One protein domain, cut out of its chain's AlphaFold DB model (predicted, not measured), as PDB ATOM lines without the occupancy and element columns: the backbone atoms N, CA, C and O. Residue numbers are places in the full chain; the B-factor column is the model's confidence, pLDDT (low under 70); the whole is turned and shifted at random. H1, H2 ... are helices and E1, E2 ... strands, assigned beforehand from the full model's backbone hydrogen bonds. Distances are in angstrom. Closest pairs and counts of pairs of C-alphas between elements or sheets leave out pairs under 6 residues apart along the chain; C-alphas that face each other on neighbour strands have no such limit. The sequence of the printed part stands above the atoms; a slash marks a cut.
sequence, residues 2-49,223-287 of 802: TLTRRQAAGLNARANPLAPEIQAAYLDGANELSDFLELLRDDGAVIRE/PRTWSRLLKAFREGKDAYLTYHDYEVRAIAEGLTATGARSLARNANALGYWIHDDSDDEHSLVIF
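What this domain is: This is residues 2 to 49 and 223 to 287 of the 802 residues of an uncharacterized protein of Allocatelliglobosispora scoriae (UniProt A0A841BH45). Helix H6 runs through the middle of a set of mostly crossed helices: the helical hairpin of H2 and H3 packs on it toward one end of the long axis, and H5 packs on it toward the other. Short H1 lies at the far end beyond H3, and a small two-stranded sheet, E2 and E3, lies at the opposite end. The printed part has 113 residues with six named helices and three named strands, in the order H1 H2 H3 E1 H4 E2 H5 H6 E3; E2 and E3 are antiparallel, E1 pairs with no named strand, and the class is mostly helix. It is compact, with a radius of gyration of the C-alphas of 14.0 A and spans of 41 by 31 by 26 A.

How they stand to each other: H1, residues 5 to 8, touches H3, residues 30 to 43; the closest C-alphas are those of Ala 8 and Ala 30, 5.0 A apart. H2, residues 20 to 27, forms a helical hairpin with H3, opposite ways at a tilt of 35.1 degrees, only just steep; the closest C-alphas, of Ala 25 and Leu 33, are 4.7 A apart. H2 touches H6, residues 257 to 270, at a steep tilt of 44 degrees, opposite ways, with the C-alphas of Ala 24 and Ser 262 closest at 5.0 A. H3 and H6 only just touch, with 3 pairs of C-alphas within 8 A, the closest being those of Glu 32 and Thr 258, 6.3 A. E1, residues 44 to 49, and H3 meet only through their link. H4, residues 224 to 234, is close to H6 but not clearly touching, with the C-alphas of Trp 226 and Leu 263 closest at 6.9 A. H5, residues 243 to 252, touches H6 with the C-alphas of Glu 247 and Ala 260 closest at 5.8 A, opposite ways at a steep tilt of 65 degrees. E2, residues 240 to 242, is antiparallel to E3, residues 284 to 286; N 241 and O 285 are within hydrogen-bond range at 2.9 A, as are N 285 and O 241 at 2.9 A. In H2, H3, H4, H5 and H6 every O i to N i+4 pair is within hydrogen-bond range; H1 is too short for such a pair.

Where its parts are: H1 begins at C-alpha 5, (186.953, 129.625, 161.585). H3 is 19.9 A long from first to last C-alpha, H6 20.1 A, H4 15.3 A, E1 15.1 A and H5 14.1 A. E3 ends at C-alpha 286, (171.480, 159.606, 160.899).

The domain as a whole: The two C-alphas farthest apart, of Arg 6 and Lys 237, are 42.8 A apart. Residues 50 to 222 are not printed, and C-alphas 49 and 223 are 14.6 A apart across the cut. The links H1 to H2 and H6 to E3 are long. Mean pLDDT of the printed part is 80.3, and residues 2 to 17 and 277 to 282 are under 70.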
ATOM      1  N   THR A   2     177.901 123.848 161.429       31.95
ATOM      2  CA  THR A   2     178.892 124.711 162.090       31.95
ATOM      3  C   THR A   2     180.110 124.832 161.176       31.95
ATOM      4  O   THR A   2     180.824 123.851 160.982       31.95
ATOM      5  N   LEU A   3     180.312 125.996 160.558       37.66
ATOM      6  CA  LEU A   3     181.529 126.284 159.795       37.66
ATOM      7  C   LEU A   3     182.670 126.552 160.783       37.66
ATOM      8  O   LEU A   3     182.500 127.280 161.755       37.66
ATOM      9  N   THR A   4     183.835 125.952 160.558       45.06
ATOM     10  CA  THR A   4     185.029 126.255 161.366       45.06
ATOM     11  C   THR A   4     185.628 127.604 160.950       45.06
ATOM     12  O   THR A   4     185.566 127.968 159.776       45.06
ATOM     13  N   ARG A   5     186.288 128.329 161.871       44.28
ATOM     14  CA  ARG A   5     186.953 129.625 161.585       44.28
ATOM     15  C   ARG A   5     187.921 129.581 160.384       44.28
ATOM     16  O   ARG A   5     188.081 130.573 159.686       44.28
ATOM     17  N   ARG A   6     188.519 128.418 160.081       41.84
ATOM     18  CA  ARG A   6     189.357 128.210 158.879       41.84
ATOM     19  C   ARG A   6     188.567 128.115 157.567       41.84
ATOM     20  O   ARG A   6     189.124 128.425 156.523       41.84
ATOM     21  N   GLN A   7     187.305 127.690 157.598       44.62
ATOM     22  CA  GLN A   7     186.449 127.568 156.409       44.62
ATOM     23  C   GLN A   7     185.809 128.906 156.008       44.62
ATOM     24  O   GLN A   7     185.569 129.127 154.824       44.62
ATOM     25  N   ALA A   8     185.592 129.821 156.960       47.62
ATOM     26  CA  ALA A   8     185.051 131.155 156.692       47.62
ATOM     27  C   ALA A   8     186.001 132.035 155.849       47.62
ATOM     28  O   ALA A   8     185.546 132.808 155.012       47.62
ATOM     29  N   ALA A   9     187.322 131.856 155.989       46.38
ATOM     30  CA  ALA A   9     188.344 132.636 155.279       46.38
ATOM     31  C   ALA A   9     188.399 132.409 153.747       46.38
ATOM     32  O   ALA A   9     189.103 133.137 153.055       46.38
ATOM     33  N   GLY A  10     187.673 131.416 153.213       44.34
ATOM     34  CA  GLY A  10     187.629 131.086 151.779       44.34
ATOM     35  C   GLY A  10     186.251 131.222 151.116       44.34
ATOM     36  O   GLY A  10     186.088 130.802 149.971       44.34
ATOM     37  N   LEU A  11     185.243 131.762 151.810       54.22
ATOM     38  CA  LEU A  11     183.874 131.877 151.291       54.22
ATOM     39  C   LEU A  11     183.724 133.101 150.368       54.22
ATOM     40  O   LEU A  11     183.772 134.247 150.813       54.22
ATOM     41  N   ASN A  12     183.495 132.865 149.072       55.28
ATOM     42  CA  ASN A  12     183.090 133.904 148.124       55.28
ATOM     43  C   ASN A  12     181.574 133.843 147.900       55.28
ATOM     44  O   ASN A  12     181.080 132.929 147.244       55.28
ATOM     45  N   ALA A  13     180.842 134.813 148.452       58.28
ATOM     46  CA  ALA A  13     179.387 134.901 148.344       58.28
ATOM     47  C   ALA A  13     178.907 136.135 147.558       58.28
ATOM     48  O   ALA A  13     177.721 136.453 147.601       58.28
ATOM     49  N   ARG A  14     179.793 136.814 146.810       49.22
ATOM     50  CA  ARG A  14     179.513 138.102 146.139       49.22
ATOM     51  C   ARG A  14     178.383 138.077 145.093       49.22
ATOM     52  O   ARG A  14     177.967 139.143 144.653       49.22
ATOM     53  N   ALA A  15     177.874 136.903 144.716       53.03
ATOM     54  CA  ALA A  15     176.774 136.730 143.762       53.03
ATOM     55  C   ALA A  15     175.557 135.970 144.336       53.03
ATOM     56  O   ALA A  15     174.690 135.545 143.575       53.03
ATOM     57  N   ASN A  16     175.482 135.776 145.659       61.94
ATOM     58  CA  ASN A  16     174.355 135.097 146.299       61.94
ATOM     59  C   ASN A  16     173.363 136.112 146.894       61.94
ATOM     60  O   ASN A  16     173.802 137.091 147.500       61.94
ATOM     61  N   PRO A  17     172.041 135.873 146.796       66.12
ATOM     62  CA  PRO A  17     171.027 136.688 147.461       66.12
ATOM     63  C   PRO A  17     171.025 136.388 148.967       66.12
ATOM     64  O   PRO A  17     170.222 135.603 149.471       66.12
ATOM     65  N   LEU A  18     171.991 136.957 149.686       74.81
ATOM     66  CA  LEU A  18     172.061 136.871 151.140       74.81
ATOM     67  C   LEU A  18     171.051 137.833 151.770       74.81
ATOM     68  O   LEU A  18     170.810 138.921 151.249       74.81
ATOM     69  N   ALA A  19     170.503 137.448 152.924       79.19
ATOM     70  CA  ALA A  19     169.730 138.378 153.736       79.19
ATOM     71  C   ALA A  19     170.611 139.584 154.129       79.19
ATOM     72  O   ALA A  19     171.800 139.374 154.407       79.19
ATOM     73  N   PRO A  20     170.074 140.817 154.180       81.25
ATOM     74  CA  PRO A  20     170.870 142.027 154.410       81.25
ATOM     75  C   PRO A  20     171.747 141.976 155.667       81.25
ATOM     76  O   PRO A  20     172.848 142.516 155.679       81.25
ATOM     77  N   GLU A  21     171.285 141.319 156.732       85.50
ATOM     78  CA  GLU A  21     172.030 141.138 157.984       85.50
ATOM     79  C   GLU A  21     173.246 140.217 157.825       85.50
ATOM     80  O   GLU A  21     174.324 140.518 158.328       85.50
ATOM     81  N   ILE A  22     173.110 139.148 157.034       86.94
ATOM     82  CA  ILE A  22     174.210 138.229 156.721       86.94
ATOM     83  C   ILE A  22     175.190 138.902 155.758       86.94
ATOM     84  O   ILE A  22     176.402 138.751 155.898       86.94
ATOM     85  N   GLN A  23     174.674 139.654 154.781       85.50
ATOM     86  CA  GLN A  23     175.500 140.384 153.826       85.50
ATOM     87  C   GLN A  23     176.353 141.452 154.521       85.50
ATOM     88  O   GLN A  23     177.536 141.564 154.209       85.50
ATOM     89  N   ALA A  24     175.782 142.202 155.467       85.44
ATOM     90  CA  ALA A  24     176.512 143.221 156.214       85.44
ATOM     91  C   ALA A  24     177.689 142.618 156.997       85.44
ATOM     92  O   ALA A  24     178.813 143.089 156.831       85.44
ATOM     93  N   ALA A  25     177.449 141.527 157.734       86.88
ATOM     94  CA  ALA A  25     178.491 140.807 158.467       86.88
ATOM     95  C   ALA A  25     179.544 140.176 157.539       86.88
ATOM     96  O   ALA A  25     180.736 140.185 157.832       86.88
ATOM     97  N   TYR A  26     179.127 139.662 156.376       86.62
ATOM     98  CA  TYR A  26     180.044 139.118 155.372       86.62
ATOM     99  C   TYR A  26     181.003 140.176 154.806       86.62
ATOM    100  O   TYR A  26     182.175 139.872 154.576       86.62
ATOM    101  N   LEU A  27     180.520 141.403 154.580       83.50
ATOM    102  CA  LEU A  27     181.336 142.506 154.060       83.50
ATOM    103  C   LEU A  27     182.431 142.945 155.045       83.50
ATOM    104  O   LEU A  27     183.509 143.322 154.594       83.50
ATOM    105  N   ASP A  28     182.196 142.810 156.354       83.12
ATOM    106  CA  ASP A  28     183.194 143.076 157.404       83.12
ATOM    107  C   ASP A  28     184.150 141.893 157.655       83.12
ATOM    108  O   ASP A  28     185.110 141.988 158.424       83.12
ATOM    109  N   GLY A  29     183.942 140.781 156.946       83.38
ATOM    110  CA  GLY A  29     184.878 139.672 156.854       83.38
ATOM    111  C   GLY A  29     184.449 138.401 157.585       83.38
ATOM    112  O   GLY A  29     183.446 138.316 158.287       83.38
ATOM    113  N   ALA A  30     185.258 137.359 157.399       82.19
ATOM    114  CA  ALA A  30     184.968 136.002 157.859       82.19
ATOM    115  C   ALA A  30     184.780 135.874 159.383       82.19
ATOM    116  O   ALA A  30     183.991 135.041 159.830       82.19
ATOM    117  N   ASN A  31     185.513 136.671 160.166       85.12
ATOM    118  CA  ASN A  31     185.422 136.651 161.627       85.12
ATOM    119  C   ASN A  31     184.099 137.259 162.100       85.12
ATOM    120  O   ASN A  31     183.387 136.602 162.848       85.12
ATOM    121  N   GLU A  32     183.731 138.437 161.589       88.31
ATOM    122  CA  GLU A  32     182.462 139.086 161.936       88.31
ATOM    123  C   GLU A  32     181.264 138.238 161.506       88.31
ATOM    124  O   GLU A  32     180.336 138.041 162.280       88.31
ATOM    125  N   LEU A  33     181.308 137.625 160.318       89.38
ATOM    126  CA  LEU A  33     180.273 136.675 159.914       89.38
ATOM    127  C   LEU A  33     180.142 135.500 160.901       89.38
ATOM    128  O   LEU A  33     179.028 135.072 161.199       89.38
ATOM    129  N   SER A  34     181.257 134.962 161.402       87.50
ATOM    130  CA  SER A  34     181.233 133.891 162.404       87.50
ATOM    131  C   SER A  34     180.618 134.372 163.718       87.50
ATOM    132  O   SER A  34     179.731 133.702 164.244       87.50
ATOM    133  N   ASP A  35     181.057 135.528 164.215       87.38
ATOM    134  CA  ASP A  35     180.600 136.103 165.481       87.38
ATOM    135  C   ASP A  35     179.103 136.461 165.412       87.38
ATOM    136  O   ASP A  35     178.337 136.124 166.315       87.38
ATOM    137  N   PHE A  36     178.644 137.026 164.289       89.44
ATOM    138  CA  PHE A  36     177.227 137.278 164.019       89.44
ATOM    139  C   PHE A  36     176.396 135.988 164.042       89.44
ATOM    140  O   PHE A  36     175.327 135.943 164.653       89.44
ATOM    141  N   LEU A  37     176.869 134.917 163.392       90.12
ATOM    142  CA  LEU A  37     176.159 133.634 163.365       90.12
ATOM    143  C   LEU A  37     176.119 132.955 164.742       90.12
ATOM    144  O   LEU A  37     175.119 132.312 165.070       90.12
ATOM    145  N   GLU A  38     177.175 133.091 165.546       88.44
ATOM    146  CA  GLU A  38     177.198 132.634 166.940       88.44
ATOM    147  C   GLU A  38     176.194 133.419 167.789       88.44
ATOM    148  O   GLU A  38     175.350 132.816 168.454       88.44
ATOM    149  N   LEU A  39     176.184 134.748 167.672       86.75
ATOM    150  CA  LEU A  39     175.234 135.609 168.373       86.75
ATOM    151  C   LEU A  39     173.779 135.305 167.974       86.75
ATOM    152  O   LEU A  39     172.886 135.248 168.818       86.75
ATOM    153  N   LEU A  40     173.531 135.044 166.689       89.81
ATOM    154  CA  LEU A  40     172.218 134.659 166.175       89.81
ATOM    155  C   LEU A  40     171.758 133.287 166.692       89.81
ATOM    156  O   LEU A  40     170.558 133.055 166.883       89.81
ATOM    157  N   ARG A  41     172.693 132.353 166.890       88.19
ATOM    158  CA  ARG A  41     172.403 131.039 167.473       88.19
ATOM    159  C   ARG A  41     171.994 131.181 168.936       88.19
ATOM    160  O   ARG A  41     171.009 130.557 169.328       88.19
ATOM    161  N   ASP A  42     172.724 131.994 169.691       84.88
ATOM    162  CA  ASP A  42     172.602 132.070 171.145       84.88
ATOM    163  C   ASP A  42     171.449 132.998 171.588       84.88
ATOM    164  O   ASP A  42     170.753 132.687 172.552       84.88
ATOM    165  N   ASP A  43     171.182 134.083 170.847       81.50
ATOM    166  CA  ASP A  43     170.202 135.124 171.212       81.50
ATOM    167  C   ASP A  43     169.330 135.600 170.026       81.50
ATOM    168  O   ASP A  43     168.809 136.714 169.990       81.50
ATOM    169  N   GLY A  44     169.154 134.770 168.996       85.94
ATOM    170  CA  GLY A  44     168.338 135.140 167.837       85.94
ATOM    171  C   GLY A  44     166.837 135.160 168.143       85.94
ATOM    172  O   GLY A  44     166.236 134.106 168.376       85.94
ATOM    173  N   ALA A  45     166.196 136.319 168.029       86.38
ATOM    174  CA  ALA A  45     164.743 136.472 168.041       86.38
ATOM    175  C   ALA A  45     164.188 136.571 166.615       86.38
ATOM    176  O   ALA A  45     164.836 137.113 165.723       86.38
ATOM    177  N   VAL A  46     162.984 136.037 166.395       87.81
ATOM    178  CA  VAL A  46     162.273 136.219 165.125       87.81
ATOM    179  C   VAL A  46     161.656 137.612 165.113       87.81
ATOM    180  O   VAL A  46     160.918 137.961 166.029       87.81
ATOM    181  N   ILE A  47     161.930 138.370 164.057       87.00
ATOM    182  CA  ILE A  47     161.281 139.644 163.763       87.00
ATOM    183  C   ILE A  47     160.473 139.513 162.472       87.00
ATOM    184  O   ILE A  47     160.861 138.776 161.556       87.00
ATOM    185  N   ARG A  48     159.340 140.213 162.413       88.56
ATOM    186  CA  ARG A  48     158.491 140.307 161.225       88.56
ATOM    187  C   ARG A  48     158.335 141.769 160.867       88.56
ATOM    188  O   ARG A  48     157.598 142.491 161.530       88.56
ATOM    189  N   GLU A  49     159.052 142.202 159.842       86.94
ATOM    190  CA  GLU A  49     159.034 143.593 159.417       86.94
ATOM    191  C   GLU A  49     159.078 143.716 157.902       86.94
ATOM    192  O   GLU A  49     159.844 143.018 157.236       86.94
ATOM    193  N   PRO A 223     169.771 139.106 166.336       90.00
ATOM    194  CA  PRO A 223     170.219 139.170 167.720       90.00
ATOM    195  C   PRO A 223     169.353 140.146 168.528       90.00
ATOM    196  O   PRO A 223     169.031 141.238 168.030       90.00
ATOM    197  N   ARG A 224     168.986 139.822 169.778       88.00
ATOM    198  CA  ARG A 224     168.210 140.782 170.588       88.00
ATOM    199  C   ARG A 224     169.018 142.037 170.874       88.00
ATOM    200  O   ARG A 224     168.431 143.114 170.898       88.00
ATOM    201  N   THR A 225     170.343 141.933 170.999       88.38
ATOM    202  CA  THR A 225     171.237 143.098 171.115       88.38
ATOM    203  C   THR A 225     171.059 144.071 169.949       88.38
ATOM    204  O   THR A 225     170.849 145.258 170.183       88.38
ATOM    205  N   TRP A 226     171.050 143.573 168.706       89.81
ATOM    206  CA  TRP A 226     170.828 144.403 167.515       89.81
ATOM    207  C   TRP A 226     169.435 145.032 167.532       89.81
ATOM    208  O   TRP A 226     169.300 146.237 167.352       89.81
ATOM    209  N   SER A 227     168.402 144.235 167.812       87.88
ATOM    210  CA  SER A 227     167.010 144.715 167.854       87.88
ATOM    211  C   SER A 227     166.808 145.809 168.911       87.88
ATOM    212  O   SER A 227     166.155 146.820 168.660       87.88
ATOM    213  N   ARG A 228     167.408 145.627 170.093       89.00
ATOM    214  CA  ARG A 228     167.368 146.580 171.207       89.00
ATOM    215  C   ARG A 228     168.076 147.886 170.856       89.00
ATOM    216  O   ARG A 228     167.511 148.943 171.110       89.00
ATOM    217  N   LEU A 229     169.262 147.814 170.249       91.00
ATOM    218  CA  LEU A 229     170.014 148.990 169.804       91.00
ATOM    219  C   LEU A 229     169.286 149.753 168.694       91.00
ATOM    220  O   LEU A 229     169.140 150.968 168.795       91.00
ATOM    221  N   LEU A 230     168.761 149.053 167.683       88.06
ATOM    222  CA  LEU A 230     167.969 149.672 166.614       88.06
ATOM    223  C   LEU A 230     166.778 150.435 167.173       88.06
ATOM    224  O   LEU A 230     166.557 151.591 166.815       88.06
ATOM    225  N   LYS A 231     166.033 149.801 168.082       86.44
ATOM    226  CA  LYS A 231     164.903 150.433 168.753       86.44
ATOM    227  C   LYS A 231     165.348 151.652 169.567       86.44
ATOM    228  O   LYS A 231     164.773 152.721 169.407       86.44
ATOM    229  N   ALA A 232     166.395 151.509 170.381       90.06
ATOM    230  CA  ALA A 232     166.895 152.573 171.249       90.06
ATOM    231  C   ALA A 232     167.350 153.818 170.471       90.06
ATOM    232  O   ALA A 232     167.041 154.934 170.881       90.06
ATOM    233  N   PHE A 233     168.043 153.645 169.342       91.12
ATOM    234  CA  PHE A 233     168.470 154.772 168.512       91.12
ATOM    235  C   PHE A 233     167.306 155.425 167.757       91.12
ATOM    236  O   PHE A 233     167.237 156.649 167.701       91.12
ATOM    237  N   ARG A 234     166.358 154.640 167.225       84.88
ATOM    238  CA  ARG A 234     165.196 155.171 166.484       84.88
ATOM    239  C   ARG A 234     164.208 155.925 167.374       84.88
ATOM    240  O   ARG A 234     163.708 156.974 166.986       84.88
ATOM    241  N   GLU A 235     163.921 155.385 168.556       85.00
ATOM    242  CA  GLU A 235     163.024 156.007 169.544       85.00
ATOM    243  C   GLU A 235     163.744 157.067 170.394       85.00
ATOM    244  O   GLU A 235     163.122 157.783 171.184       85.00
ATOM    245  N   GLY A 236     165.064 157.175 170.233       87.19
ATOM    246  CA  GLY A 236     165.903 158.141 170.912       87.19
ATOM    247  C   GLY A 236     165.606 159.592 170.526       87.19
ATOM    248  O   GLY A 236     164.942 159.922 169.537       87.19
ATOM    249  N   LYS A 237     166.139 160.509 171.335       86.50
ATOM    250  CA  LYS A 237     166.045 161.948 171.057       86.50
ATOM    251  C   LYS A 237     166.990 162.367 169.932       86.50
ATOM    252  O   LYS A 237     166.590 163.177 169.097       86.50
ATOM    253  N   ASP A 238     168.179 161.773 169.887       90.00
ATOM    254  CA  ASP A 238     169.233 162.100 168.929       90.00
ATOM    255  C   ASP A 238     168.765 161.851 167.485       90.00
ATOM    256  O   ASP A 238     168.290 160.769 167.146       90.00
ATOM    257  N   ALA A 239     168.879 162.865 166.623       88.31
ATOM    258  CA  ALA A 239     168.588 162.721 165.194       88.31
ATOM    259  C   ALA A 239     169.749 162.064 164.433       88.31
ATOM    260  O   ALA A 239     169.535 161.402 163.417       88.31
ATOM    261  N   TYR A 240     170.971 162.240 164.939       90.56
ATOM    262  CA  TYR A 240     172.200 161.694 164.385       90.56
ATOM    263  C   TYR A 240     173.263 161.541 165.483       90.56
ATOM    264  O   TYR A 240     173.160 162.157 166.546       90.56
ATOM    265  N   LEU A 241     174.308 160.768 165.194       91.06
ATOM    266  CA  LEU A 241     175.575 160.756 165.929       91.06
ATOM    267  C   LEU A 241     176.746 160.727 164.946       91.06
ATOM    268  O   LEU A 241     176.584 160.306 163.797       91.06
ATOM    269  N   THR A 242     177.929 161.140 165.407       89.31
ATOM    270  CA  THR A 242     179.168 160.755 164.717       89.31
ATOM    271  C   THR A 242     179.288 159.233 164.744       89.31
ATOM    272  O   THR A 242     178.793 158.586 165.676       89.31
ATOM    273  N   TYR A 243     179.928 158.640 163.738       90.31
ATOM    274  CA  TYR A 243     180.118 157.193 163.720       90.31
ATOM    275  C   TYR A 243     180.876 156.724 164.968       90.31
ATOM    276  O   TYR A 243     180.492 155.727 165.572       90.31
ATOM    277  N   HIS A 244     181.877 157.488 165.416       90.25
ATOM    278  CA  HIS A 244     182.606 157.199 166.648       90.25
ATOM    279  C   HIS A 244     181.689 157.162 167.882       90.25
ATOM    280  O   HIS A 244     181.710 156.189 168.633       90.25
ATOM    281  N   ASP A 245     180.839 158.175 168.080       92.00
ATOM    282  CA  ASP A 245     179.920 158.210 169.227       92.00
ATOM    283  C   ASP A 245     178.875 157.089 169.164       92.00
ATOM    284  O   ASP A 245     178.508 156.511 170.192       92.00
ATOM    285  N   TYR A 246     178.394 156.765 167.961       94.19
ATOM    286  CA  TYR A 246     177.536 155.605 167.728       94.19
ATOM    287  C   TYR A 246     178.253 154.303 168.111       94.19
ATOM    288  O   TYR A 246     177.696 153.497 168.856       94.19
ATOM    289  N   GLU A 247     179.489 154.115 167.645       94.19
ATOM    290  CA  GLU A 247     180.289 152.916 167.880       94.19
ATOM    291  C   GLU A 247     180.580 152.734 169.374       94.19
ATOM    292  O   GLU A 247     180.348 151.653 169.914       94.19
ATOM    293  N   VAL A 248     180.979 153.797 170.077       95.06
ATOM    294  CA  VAL A 248     181.197 153.772 171.533       95.06
ATOM    295  C   VAL A 248     179.933 153.329 172.274       95.06
ATOM    296  O   VAL A 248     180.004 152.474 173.162       95.06
ATOM    297  N   ARG A 249     178.761 153.858 171.902       94.50
ATOM    298  CA  ARG A 249     177.478 153.466 172.513       94.50
ATOM    299  C   ARG A 249     177.089 152.026 172.172       94.50
ATOM    300  O   ARG A 249     176.606 151.306 173.040       94.50
ATOM    301  N   ALA A 250     177.318 151.590 170.936       93.81
ATOM    302  CA  ALA A 250     177.055 150.223 170.502       93.81
ATOM    303  C   ALA A 250     177.942 149.206 171.245       93.81
ATOM    304  O   ALA A 250     177.456 148.161 171.684       93.81
ATOM    305  N   ILE A 251     179.221 149.536 171.444       94.75
ATOM    306  CA  ILE A 251     180.177 148.713 172.196       94.75
ATOM    307  C   ILE A 251     179.803 148.646 173.677       94.75
ATOM    308  O   ILE A 251     179.840 147.565 174.269       94.75
ATOM    309  N   ALA A 252     179.382 149.764 174.276       93.62
ATOM    310  CA  ALA A 252     178.918 149.792 175.664       93.62
ATOM    311  C   ALA A 252     177.718 148.855 175.915       93.62
ATOM    312  O   ALA A 252     177.546 148.351 177.023       93.62
ATOM    313  N   GLU A 253     176.927 148.575 174.878       89.25
ATOM    314  CA  GLU A 253     175.781 147.660 174.908       89.25
ATOM    315  C   GLU A 253     176.117 146.220 174.477       89.25
ATOM    316  O   GLU A 253     175.214 145.384 174.345       89.25
ATOM    317  N   GLY A 254     177.406 145.911 174.294       87.38
ATOM    318  CA  GLY A 254     177.917 144.557 174.088       87.38
ATOM    319  C   GLY A 254     178.216 144.167 172.639       87.38
ATOM    320  O   GLY A 254     178.393 142.978 172.380       87.38
ATOM    321  N   LEU A 255     178.272 145.114 171.694       90.88
ATOM    322  CA  LEU A 255     178.774 144.838 170.341       90.88
ATOM    323  C   LEU A 255     180.301 144.949 170.250       90.88
ATOM    324  O   LEU A 255     180.950 145.670 171.003       90.88
ATOM    325  N   THR A 256     180.883 144.237 169.290       91.56
ATOM    326  CA  THR A 256     182.252 144.483 168.821       91.56
ATOM    327  C   THR A 256     182.265 145.709 167.898       91.56
ATOM    328  O   THR A 256     181.221 146.113 167.385       91.56
ATOM    329  N   ALA A 257     183.438 146.296 167.637       90.25
ATOM    330  CA  ALA A 257     183.560 147.395 166.668       90.25
ATOM    331  C   ALA A 257     183.097 146.973 165.256       90.25
ATOM    332  O   ALA A 257     182.356 147.692 164.585       90.25
ATOM    333  N   THR A 258     183.453 145.757 164.831       89.94
ATOM    334  CA  THR A 258     182.982 145.169 163.567       89.94
ATOM    335  C   THR A 258     181.474 144.918 163.581       89.94
ATOM    336  O   THR A 258     180.798 145.256 162.615       89.94
ATOM    337  N   GLY A 259     180.916 144.451 164.701       90.81
ATOM    338  CA  GLY A 259     179.474 144.263 164.866       90.81
ATOM    339  C   GLY A 259     178.686 145.573 164.852       90.81
ATOM    340  O   GLY A 259     177.592 145.626 164.288       90.81
ATOM    341  N   ALA A 260     179.239 146.655 165.411       92.81
ATOM    342  CA  ALA A 260     178.651 147.990 165.332       92.81
ATOM    343  C   ALA A 260     178.603 148.495 163.879       92.81
ATOM    344  O   ALA A 260     177.562 149.002 163.444       92.81
ATOM    345  N   ARG A 261     179.677 148.282 163.108       90.94
ATOM    346  CA  ARG A 261     179.738 148.606 161.672       90.94
ATOM    347  C   ARG A 261     178.744 147.788 160.855       90.94
ATOM    348  O   ARG A 261     177.970 148.343 160.075       90.94
ATOM    349  N   SER A 262     178.693 146.481 161.101       91.19
ATOM    350  CA  SER A 262     177.738 145.571 160.473       91.19
ATOM    351  C   SER A 262     176.293 145.987 160.749       91.19
ATOM    352  O   SER A 262     175.479 146.005 159.823       91.19
ATOM    353  N   LEU A 263     175.974 146.396 161.981       91.94
ATOM    354  CA  LEU A 263     174.658 146.932 162.321       91.94
ATOM    355  C   LEU A 263     174.368 148.245 161.573       91.94
ATOM    356  O   LEU A 263     173.286 148.384 161.002       91.94
ATOM    357  N   ALA A 264     175.330 149.175 161.515       90.38
ATOM    358  CA  ALA A 264     175.206 150.441 160.786       90.38
ATOM    359  C   ALA A 264     174.899 150.220 159.302       90.38
ATOM    360  O   ALA A 264     173.928 150.777 158.779       90.38
ATOM    361  N   ARG A 265     175.665 149.340 158.648       87.00
ATOM    362  CA  ARG A 265     175.489 148.981 157.238       87.00
ATOM    363  C   ARG A 265     174.170 148.253 156.991       87.00
ATOM    364  O   ARG A 265     173.461 148.571 156.038       87.00
ATOM    365  N   ASN A 266     173.820 147.303 157.855       87.00
ATOM    366  CA  ASN A 266     172.565 146.562 157.760       87.00
ATOM    367  C   ASN A 266     171.351 147.492 157.859       87.00
ATOM    368  O   ASN A 266     170.444 147.427 157.029       87.00
ATOM    369  N   ALA A 267     171.338 148.373 158.852       85.44
ATOM    370  CA  ALA A 267     170.227 149.281 159.066       85.44
ATOM    371  C   ALA A 267     170.122 150.361 157.984       85.44
ATOM    372  O   ALA A 267     169.005 150.714 157.611       85.44
ATOM    373  N   ASN A 268     171.246 150.787 157.397       81.62
ATOM    374  CA  ASN A 268     171.247 151.605 156.184       81.62
ATOM    375  C   ASN A 268     170.626 150.862 154.988       81.62
ATOM    376  O   ASN A 268     169.738 151.390 154.323       81.62
ATOM    377  N   ALA A 269     171.011 149.601 154.757       75.50
ATOM    378  CA  ALA A 269     170.462 148.782 153.671       75.50
ATOM    379  C   ALA A 269     168.945 148.541 153.803       75.50
ATOM    380  O   ALA A 269     168.229 148.469 152.804       75.50
ATOM    381  N   LEU A 270     168.446 148.448 155.036       75.19
ATOM    382  CA  LEU A 270     167.021 148.288 155.345       75.19
ATOM    383  C   LEU A 270     166.263 149.619 155.422       75.19
ATOM    384  O   LEU A 270     165.034 149.627 155.488       75.19
ATOM    385  N   GLY A 271     166.987 150.739 155.388       71.12
ATOM    386  CA  GLY A 271     166.449 152.091 155.464       71.12
ATOM    387  C   GLY A 271     166.051 152.548 156.868       71.12
ATOM    388  O   GLY A 271     165.415 153.585 156.986       71.12
ATOM    389  N   TYR A 272     166.394 151.833 157.941       77.00
ATOM    390  CA  TYR A 272     166.071 152.295 159.300       77.00
ATOM    391  C   TYR A 272     166.738 153.631 159.641       77.00
ATOM    392  O   TYR A 272     166.165 154.428 160.378       77.00
ATOM    393  N   TRP A 273     167.936 153.860 159.109       82.06
ATOM    394  CA  TRP A 273     168.703 155.093 159.234       82.06
ATOM    395  C   TRP A 273     169.555 155.304 157.985       82.06
ATOM    396  O   TRP A 273     169.598 154.433 157.117       82.06
ATOM    397  N   ILE A 274     170.244 156.438 157.894       78.69
ATOM    398  CA  ILE A 274     171.199 156.719 156.816       78.69
ATOM    399  C   ILE A 274     172.605 156.710 157.407       78.69
ATOM    400  O   ILE A 274     172.869 157.405 158.385       78.69
ATOM    401  N   HIS A 275     173.498 155.924 156.817       83.75
ATOM    402  CA  HIS A 275     174.909 155.886 157.192       83.75
ATOM    403  C   HIS A 275     175.776 155.860 155.937       83.75
ATOM    404  O   HIS A 275     175.519 155.076 155.018       83.75
ATOM    405  N   ASP A 276     176.783 156.728 155.915       73.19
ATOM    406  CA  ASP A 276     177.827 156.690 154.905       73.19
ATOM    407  C   ASP A 276     179.000 155.834 155.389       73.19
ATOM    408  O   ASP A 276     179.658 156.176 156.369       73.19
ATOM    409  N   ASP A 277     179.236 154.723 154.696       67.69
ATOM    410  CA  ASP A 277     180.296 153.743 154.974       67.69
ATOM    411  C   ASP A 277     181.636 154.151 154.324       67.69
ATOM    412  O   ASP A 277     182.482 153.304 154.047       67.69
ATOM    413  N   SER A 278     181.809 155.438 154.004       63.84
ATOM    414  CA  SER A 278     183.111 156.006 153.656       63.84
ATOM    415  C   SER A 278     183.996 156.065 154.908       63.84
ATOM    416  O   SER A 278     183.519 156.368 156.003       63.84
ATOM    417  N   ASP A 279     185.297 155.788 154.763       58.22
ATOM    418  CA  ASP A 279     186.298 155.847 155.851       58.22
ATOM    419  C   ASP A 279     186.617 157.310 156.284       58.22
ATOM    420  O   ASP A 279     187.743 157.630 156.665       58.22
ATOM    421  N   ASP A 280     185.643 158.221 156.197       60.62
ATOM    422  CA  ASP A 280     185.774 159.643 156.526       60.62
ATOM    423  C   ASP A 280     185.670 159.875 158.048       60.62
ATOM    424  O   ASP A 280     184.784 159.339 158.723       60.62
ATOM    425  N   GLU A 281     186.537 160.736 158.596       57.00
ATOM    426  CA  GLU A 281     186.493 161.188 159.996       57.00
ATOM    427  C   GLU A 281     185.159 161.880 160.344       57.00
ATOM    428  O   GLU A 281     184.779 161.961 161.515       57.00
ATOM    429  N   HIS A 282     184.419 162.348 159.333       65.81
ATOM    430  CA  HIS A 282     183.101 162.967 159.473       65.81
ATOM    431  C   HIS A 282     181.916 162.025 159.214       65.81
ATOM    432  O   HIS A 282     180.781 162.500 159.101       65.81
ATOM    433  N   SER A 283     182.137 160.707 159.146       78.69
ATOM    434  CA  SER A 283     181.044 159.747 158.965       78.69
ATOM    435  C   SER A 283     179.985 159.892 160.068       78.69
ATOM    436  O   SER A 283     180.286 159.947 161.266       78.69
ATOM    437  N   LEU A 284     178.717 159.969 159.656       85.88
ATOM    438  CA  LEU A 284     177.560 160.084 160.543       85.88
ATOM    439  C   LEU A 284     176.667 158.848 160.443       85.88
ATOM    440  O   LEU A 284     176.567 158.195 159.399       85.88
ATOM    441  N   VAL A 285     175.939 158.595 161.527       88.94
ATOM    442  CA  VAL A 285     174.765 157.720 161.535       88.94
ATOM    443  C   VAL A 285     173.544 158.584 161.833       88.94
ATOM    444  O   VAL A 285     173.415 159.139 162.922       88.94
ATOM    445  N   ILE A 286     172.662 158.739 160.846       87.19
ATOM    446  CA  ILE A 286     171.480 159.606 160.899       87.19
ATOM    447  C   ILE A 286     170.245 158.748 161.167       87.19
ATOM    448  O   ILE A 286     169.662 158.172 160.247       87.19
ATOM    449  N   PHE A 287     169.829 158.687 162.430       87.25
ATOM    450  CA  PHE A 287     168.722 157.854 162.912       87.25
ATOM    451  C   PHE A 287     167.336 158.327 162.478       87.25
ATOM    452  O   PHE A 287     166.393 157.537 162.496       87.25
TER     453      PHE A 287